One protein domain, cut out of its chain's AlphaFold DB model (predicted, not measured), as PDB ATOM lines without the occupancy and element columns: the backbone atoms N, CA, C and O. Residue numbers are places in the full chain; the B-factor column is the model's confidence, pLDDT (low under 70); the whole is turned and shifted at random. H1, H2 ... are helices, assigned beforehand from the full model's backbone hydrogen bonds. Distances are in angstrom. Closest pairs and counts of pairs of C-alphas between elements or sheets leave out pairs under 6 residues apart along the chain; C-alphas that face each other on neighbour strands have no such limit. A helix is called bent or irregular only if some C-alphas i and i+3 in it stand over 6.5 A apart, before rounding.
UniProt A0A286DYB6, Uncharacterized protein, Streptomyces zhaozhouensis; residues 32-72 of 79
ATOM      1  N   ARG A  32      -6.223   5.621  18.396       63.66
ATOM      2  CA  ARG A  32      -7.231   6.206  19.287       63.66
ATOM      3  C   ARG A  32      -8.660   5.745  18.968       63.66
ATOM      4  O   ARG A  32      -9.369   5.359  19.890       63.66
ATOM      5  N   ALA A  33      -9.054   5.730  17.697       63.91
ATOM      6  CA  ALA A  33     -10.367   5.260  17.257       63.91
ATOM      7  C   ALA A  33     -10.530   3.749  17.483       63.91
ATOM      8  O   ALA A  33     -11.550   3.317  18.011       63.91
ATOM      9  N   ALA A  34      -9.483   2.956  17.224       62.97
ATOM     10  CA  ALA A  34      -9.485   1.526  17.549       62.97
ATOM     11  C   ALA A  34      -9.685   1.272  19.058       62.97
ATOM     12  O   ALA A  34     -10.417   0.370  19.452       62.97
ATOM     13  N   ARG A  35      -9.075   2.097  19.925       65.12
ATOM     14  CA  ARG A  35      -9.278   2.016  21.385       65.12
ATOM     15  C   ARG A  35     -10.694   2.403  21.810       65.12
ATOM     16  O   ARG A  35     -11.205   1.795  22.739       65.12
ATOM     17  N   GLN A  36     -11.308   3.389  21.157       67.31
ATOM     18  CA  GLN A  36     -12.693   3.787  21.431       67.31
ATOM     19  C   GLN A  36     -13.689   2.709  20.995       67.31
ATOM     20  O   GLN A  36     -14.594   2.392  21.756       67.31
ATOM     21  N   GLN A  37     -13.482   2.089  19.832       65.00
ATOM     22  CA  GLN A  37     -14.287   0.947  19.385       65.00
ATOM     23  C   GLN A  37     -14.154  -0.245  20.344       65.00
ATOM     24  O   GLN A  37     -15.156  -0.837  20.720       65.00
ATOM     25  N   LEU A  38     -12.938  -0.529  20.825       65.12
ATOM     26  CA  LEU A  38     -12.689  -1.557  21.844       65.12
ATOM     27  C   LEU A  38     -13.369  -1.262  23.182       65.12
ATOM     28  O   LEU A  38     -13.890  -2.181  23.808       65.12
ATOM     29  N   ALA A  39     -13.390   0.002  23.606       63.78
ATOM     30  CA  ALA A  39     -14.120   0.426  24.799       63.78
ATOM     31  C   ALA A  39     -15.646   0.322  24.628       63.78
ATOM     32  O   ALA A  39     -16.352   0.148  25.612       63.78
ATOM     33  N   ALA A  40     -16.143   0.403  23.393       66.88
ATOM     34  CA  ALA A  40     -17.553   0.241  23.056       66.88
ATOM     35  C   ALA A  40     -17.958  -1.224  22.808       66.88
ATOM     36  O   ALA A  40     -19.071  -1.467  22.343       66.88
ATOM     37  N   ASN A  41     -17.082  -2.206  23.071       72.19
ATOM     38  CA  ASN A  41     -17.467  -3.602  22.879       72.19
ATOM     39  C   ASN A  41     -18.603  -3.980  23.858       72.19
ATOM     40  O   ASN A  41     -18.565  -3.584  25.028       72.19
ATOM     41  N   PRO A  42     -19.591  -4.772  23.414       71.62
ATOM     42  CA  PRO A  42     -20.817  -5.032  24.171       71.62
ATOM     43  C   PRO A  42     -20.606  -5.903  25.419       71.62
ATOM     44  O   PRO A  42     -21.513  -6.043  26.233       71.62
ATOM     45  N   PHE A  43     -19.415  -6.476  25.601       75.12
ATOM     46  CA  PHE A  43     -19.084  -7.354  26.723       75.12
ATOM     47  C   PHE A  43     -18.428  -6.611  27.894       75.12
ATOM     48  O   PHE A  43     -18.035  -7.248  28.867       75.12
ATOM     49  N   GLY A  44     -18.258  -5.285  27.802       78.44
ATOM     50  CA  GLY A  44     -17.648  -4.474  28.864       78.44
ATOM     51  C   GLY A  44     -16.172  -4.792  29.131       78.44
ATOM     52  O   GLY A  44     -15.625  -4.377  30.149       78.44
ATOM     53  N   LEU A  45     -15.523  -5.535  28.230       81.31
ATOM     54  CA  LEU A  45     -14.145  -5.984  28.399       81.31
ATOM     55  C   LEU A  45     -13.148  -4.849  28.163       81.31
ATOM     56  O   LEU A  45     -13.274  -4.061  27.224       81.31
ATOM     57  N   SER A  46     -12.089  -4.820  28.962       81.75
ATOM     58  CA  SER A  46     -10.936  -3.964  28.723       81.75
ATOM     59  C   SER A  46     -10.153  -4.402  27.481       81.75
ATOM     60  O   SER A  46     -10.220  -5.539  27.011       81.75
ATOM     61  N   LEU A  47      -9.298  -3.508  26.979       79.94
ATOM     62  CA  LEU A  47      -8.394  -3.822  25.869       79.94
ATOM     63  C   LEU A  47      -7.479  -5.024  26.164       79.94
ATOM     64  O   LEU A  47      -7.136  -5.773  25.249       79.94
ATOM     65  N   ALA A  48      -7.045  -5.180  27.416       84.88
ATOM     66  CA  ALA A  48      -6.188  -6.290  27.818       84.88
ATOM     67  C   ALA A  48      -6.945  -7.623  27.740       84.88
ATOM     68  O   ALA A  48      -6.423  -8.594  27.197       84.88
ATOM     69  N   GLU A  49      -8.195  -7.637  28.197       86.25
ATOM     70  CA  GLU A  49      -9.063  -8.815  28.159       86.25
ATOM     71  C   GLU A  49      -9.449  -9.191  26.728       86.25
ATOM     72  O   GLU A  49      -9.357 -10.363  26.367       86.25
ATOM     73  N   VAL A  50      -9.771  -8.210  25.874       84.94
ATOM     74  CA  VAL A  50     -10.032  -8.469  24.448       84.94
ATOM     75  C   VAL A  50      -8.807  -9.087  23.769       84.94
ATOM     76  O   VAL A  50      -8.941 -10.031  22.996       84.94
ATOM     77  N   ARG A  51      -7.592  -8.607  24.074       85.38
ATOM     78  CA  ARG A  51      -6.353  -9.196  23.533       85.38
ATOM     79  C   ARG A  51      -6.119 -10.618  24.029       85.38
ATOM     80  O   ARG A  51      -5.737 -11.469  23.230       85.38
ATOM     81  N   ALA A  52      -6.338 -10.869  25.318       90.44
ATOM     82  CA  ALA A  52      -6.188 -12.198  25.897       90.44
ATOM     83  C   ALA A  52      -7.174 -13.190  25.263       90.44
ATOM     84  O   ALA A  52      -6.781 -14.283  24.862       90.44
ATOM     85  N   GLU A  53      -8.435 -12.792  25.097       87.88
ATOM     86  CA  GLU A  53      -9.451 -13.628  24.458       87.88
ATOM     87  C   GLU A  53      -9.173 -13.838  22.963       87.88
ATOM     88  O   GLU A  53      -9.245 -14.967  22.486       87.88
ATOM     89  N   ALA A  54      -8.756 -12.799  22.231       87.44
ATOM     90  CA  ALA A  54      -8.347 -12.940  20.833       87.44
ATOM     91  C   ALA A  54      -7.166 -13.914  20.671       87.44
ATOM     92  O   ALA A  54      -7.174 -14.742  19.760       87.44
ATOM     93  N   ALA A  55      -6.183 -13.871  21.578       89.81
ATOM     94  CA  ALA A  55      -5.075 -14.824  21.594       89.81
ATOM     95  C   ALA A  55      -5.552 -16.260  21.876       89.81
ATOM     96  O   ALA A  55      -5.101 -17.190  21.209       89.81
ATOM     97  N   ARG A  56      -6.504 -16.449  22.805       92.44
ATOM     98  CA  ARG A  56      -7.130 -17.761  23.064       92.44
ATOM     99  C   ARG A  56      -7.855 -18.300  21.831       92.44
ATOM    100  O   ARG A  56      -7.693 -19.472  21.506       92.44
ATOM    101  N   CYS A  57      -8.623 -17.466  21.133       90.56
ATOM    102  CA  CYS A  57      -9.306 -17.856  19.899       90.56
ATOM    103  C   CYS A  57      -8.310 -18.235  18.794       90.56
ATOM    104  O   CYS A  57      -8.450 -19.295  18.186       90.56
ATOM    105  N   ALA A  58      -7.270 -17.425  18.583       91.25
ATOM    106  CA  ALA A  58      -6.232 -17.708  17.593       91.25
ATOM    107  C   ALA A  58      -5.501 -19.031  17.885       91.25
ATOM    108  O   ALA A  58      -5.310 -19.842  16.984       91.25
ATOM    109  N   ALA A  59      -5.171 -19.302  19.153       94.62
ATOM    110  CA  ALA A  59      -4.570 -20.571  19.572       94.62
ATOM    111  C   ALA A  59      -5.489 -21.785  19.335       94.62
ATOM    112  O   ALA A  59      -5.009 -22.903  19.176       94.62
ATOM    113  N   ARG A  60      -6.809 -21.570  19.279       93.69
ATOM    114  CA  ARG A  60      -7.816 -22.588  18.934       93.69
ATOM    115  C   ARG A  60      -8.091 -22.680  17.429       93.69
ATOM    116  O   ARG A  60      -9.011 -23.392  17.039       93.69
ATOM    117  N   GLY A  61      -7.330 -21.964  16.601       94.75
ATOM    118  CA  GLY A  61      -7.439 -21.998  15.142       94.75
ATOM    119  C   GLY A  61      -8.541 -21.118  14.556       94.75
ATOM    120  O   GLY A  61      -8.867 -21.278  13.384       94.75
ATOM    121  N   TRP A  62      -9.114 -20.199  15.339       93.25
ATOM    122  CA  TRP A  62     -10.141 -19.288  14.835       93.25
ATOM    123  C   TRP A  62      -9.541 -18.310  13.825       93.25
ATOM    124  O   TRP A  62      -8.466 -17.742  14.040       93.25
ATOM    125  N   GLN A  63     -10.269 -18.066  12.742       90.50
ATOM    126  CA  GLN A  63      -9.935 -17.069  11.739       90.50
ATOM    127  C   GLN A  63     -10.278 -15.654  12.229       90.50
ATOM    128  O   GLN A  63     -11.148 -15.439  13.074       90.50
ATOM    129  N   LEU A  64      -9.603 -14.643  11.671       83.81
ATOM    130  CA  LEU A  64      -9.751 -13.243  12.098       83.81
ATOM    131  C   LEU A  64     -11.204 -12.732  12.015       83.81
ATOM    132  O   LEU A  64     -11.627 -11.949  12.865       83.81
ATOM    133  N   TRP A  65     -11.972 -13.175  11.016       81.81
ATOM    134  CA  TRP A  65     -13.375 -12.782  10.856       81.81
ATOM    135  C   TRP A  65     -14.282 -13.391  11.942       81.81
ATOM    136  O   TRP A  65     -15.203 -12.717  12.406       81.81
ATOM    137  N   GLU A  66     -13.990 -14.605  12.422       86.50
ATOM    138  CA  GLU A  66     -14.710 -15.254  13.532       86.50
ATOM    139  C   GLU A  66     -14.467 -14.507  14.847       86.50
ATOM    140  O   GLU A  66     -15.378 -14.269  15.639       86.50
ATOM    141  N   ILE A  67     -13.228 -14.063  15.066       85.12
ATOM    142  CA  ILE A  67     -12.867 -13.266  16.242       85.12
ATOM    143  C   ILE A  67     -13.544 -11.892  16.176       85.12
ATOM    144  O   ILE A  67     -14.109 -11.433  17.166       85.12
ATOM    145  N   ARG A  68     -13.530 -11.229  15.012       80.06
ATOM    146  CA  ARG A  68     -14.161  -9.912  14.839       80.06
ATOM    147  C   ARG A  68     -15.668  -9.966  15.092       80.06
ATOM    148  O   ARG A  68     -16.160  -9.137  15.846       80.06
ATOM    149  N   THR A  69     -16.370 -10.939  14.515       80.62
ATOM    150  CA  THR A  69     -17.829 -11.094  14.683       80.62
ATOM    151  C   THR A  69     -18.229 -11.392  16.126       80.62
ATOM    152  O   THR A  69     -19.287 -10.950  16.564       80.62
ATOM    153  N   ARG A  70     -17.363 -12.060  16.900       77.69
ATOM    154  CA  ARG A  70     -17.576 -12.284  18.336       77.69
ATOM    155  C   ARG A  70     -17.605 -10.988  19.145       77.69
ATOM    156  O   ARG A  70     -18.401 -10.909  20.066       77.69
ATOM    157  N   PHE A  71     -16.759 -10.003  18.827       74.56
ATOM    158  CA  PHE A  71     -16.674  -8.732  19.571       74.56
ATOM    159  C   PHE A  71     -17.475  -7.583  18.953       74.56
ATOM    160  O   PHE A  71     -17.832  -6.640  19.653       74.56
ATOM    161  N   TYR A  72     -17.731  -7.659  17.651       72.31
ATOM    162  CA  TYR A  72     -18.401  -6.638  16.856       72.31
ATOM    163  C   TYR A  72     -19.366  -7.336  15.898       72.31
ATOM    164  O   TYR A  72     -19.059  -7.459  14.706       72.31
TER     165      TYR A  72
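Overview. This is residues 32 to 72 of the 79 residues of an uncharacterized protein of Streptomyces zhaozhouensis (UniProt A0A286DYB6). One longer helix, H2, makes the long side of the model, with a shorter helix, H1, set nearly at right angles at its first end; past the other end of H2 the chain folds back, and a third helix, H3, runs the opposite way at a slant to H2. H1 meets the first residues of H2, while H3 comes near H2 partway along it, and H1 and H3 stay apart. The printed part has 41 residues with three named helices, in the order H1, H2, H3, and no named strand; the class is all helix. The whole is compact, with a radius of gyration of the C-alphas of 10.0 A, and its elongated outline spans 27 by 18 by 17 A.

Arrangement. H1, residues 32 to 39, touches H2, residues 47 to 59, and their lines are about perpendicular, at 79 degrees. H2 touches H1 with residues 47 to 50 alone, and the closest C-alphas of the two helices are those of Leu 38 and Leu 47, 6.3 A apart. H2 and H3, residues 64 to 71, form a helical hairpin; they run opposite ways at a steep tilt of 43 degrees. They only just touch, with 3 pairs of C-alphas within 8 A, and H2 does so with residues 54 to 58 alone. Their closest C-alphas are those of Ala 54 and Ile 67, 6.5 A apart. H1 and H3 are apart. In H1, H2 and H3 every O i to N i+4 pair is within hydrogen-bond range.

Along the chain. H1 begins at C-alpha 32, at (-7.231, 6.206, 19.287), and runs from Arg 32 to Ala 39. H2, from Leu 47 to Ala 59, is the longest helix, with 13 residues and 18.3 A from first to last C-alpha; its C-alpha 47 is at (-8.394, -3.822, 25.869). H3 runs from Leu 64 to Phe 71, 11.1 A from first to last C-alpha, and ends at C-alpha 71, at (-16.674, -8.732, 19.571). No helix is bent.

Size, cuts and confidence. The two C-alphas farthest apart are those of Arg 32 and Arg 60, 28.8 A. The first and last printed C-alphas, those of Arg 32 and Tyr 72, are 17.2 A apart. The printed part has no cut. The link from H1 to H2, with 7 residues, is short, and the link from H2 to H3, with 4 residues, is tight. The mean pLDDT of the printed part is 80.1; residues 32 to 40 are under 70, and the mean is 65 in H1 and 88 in H2.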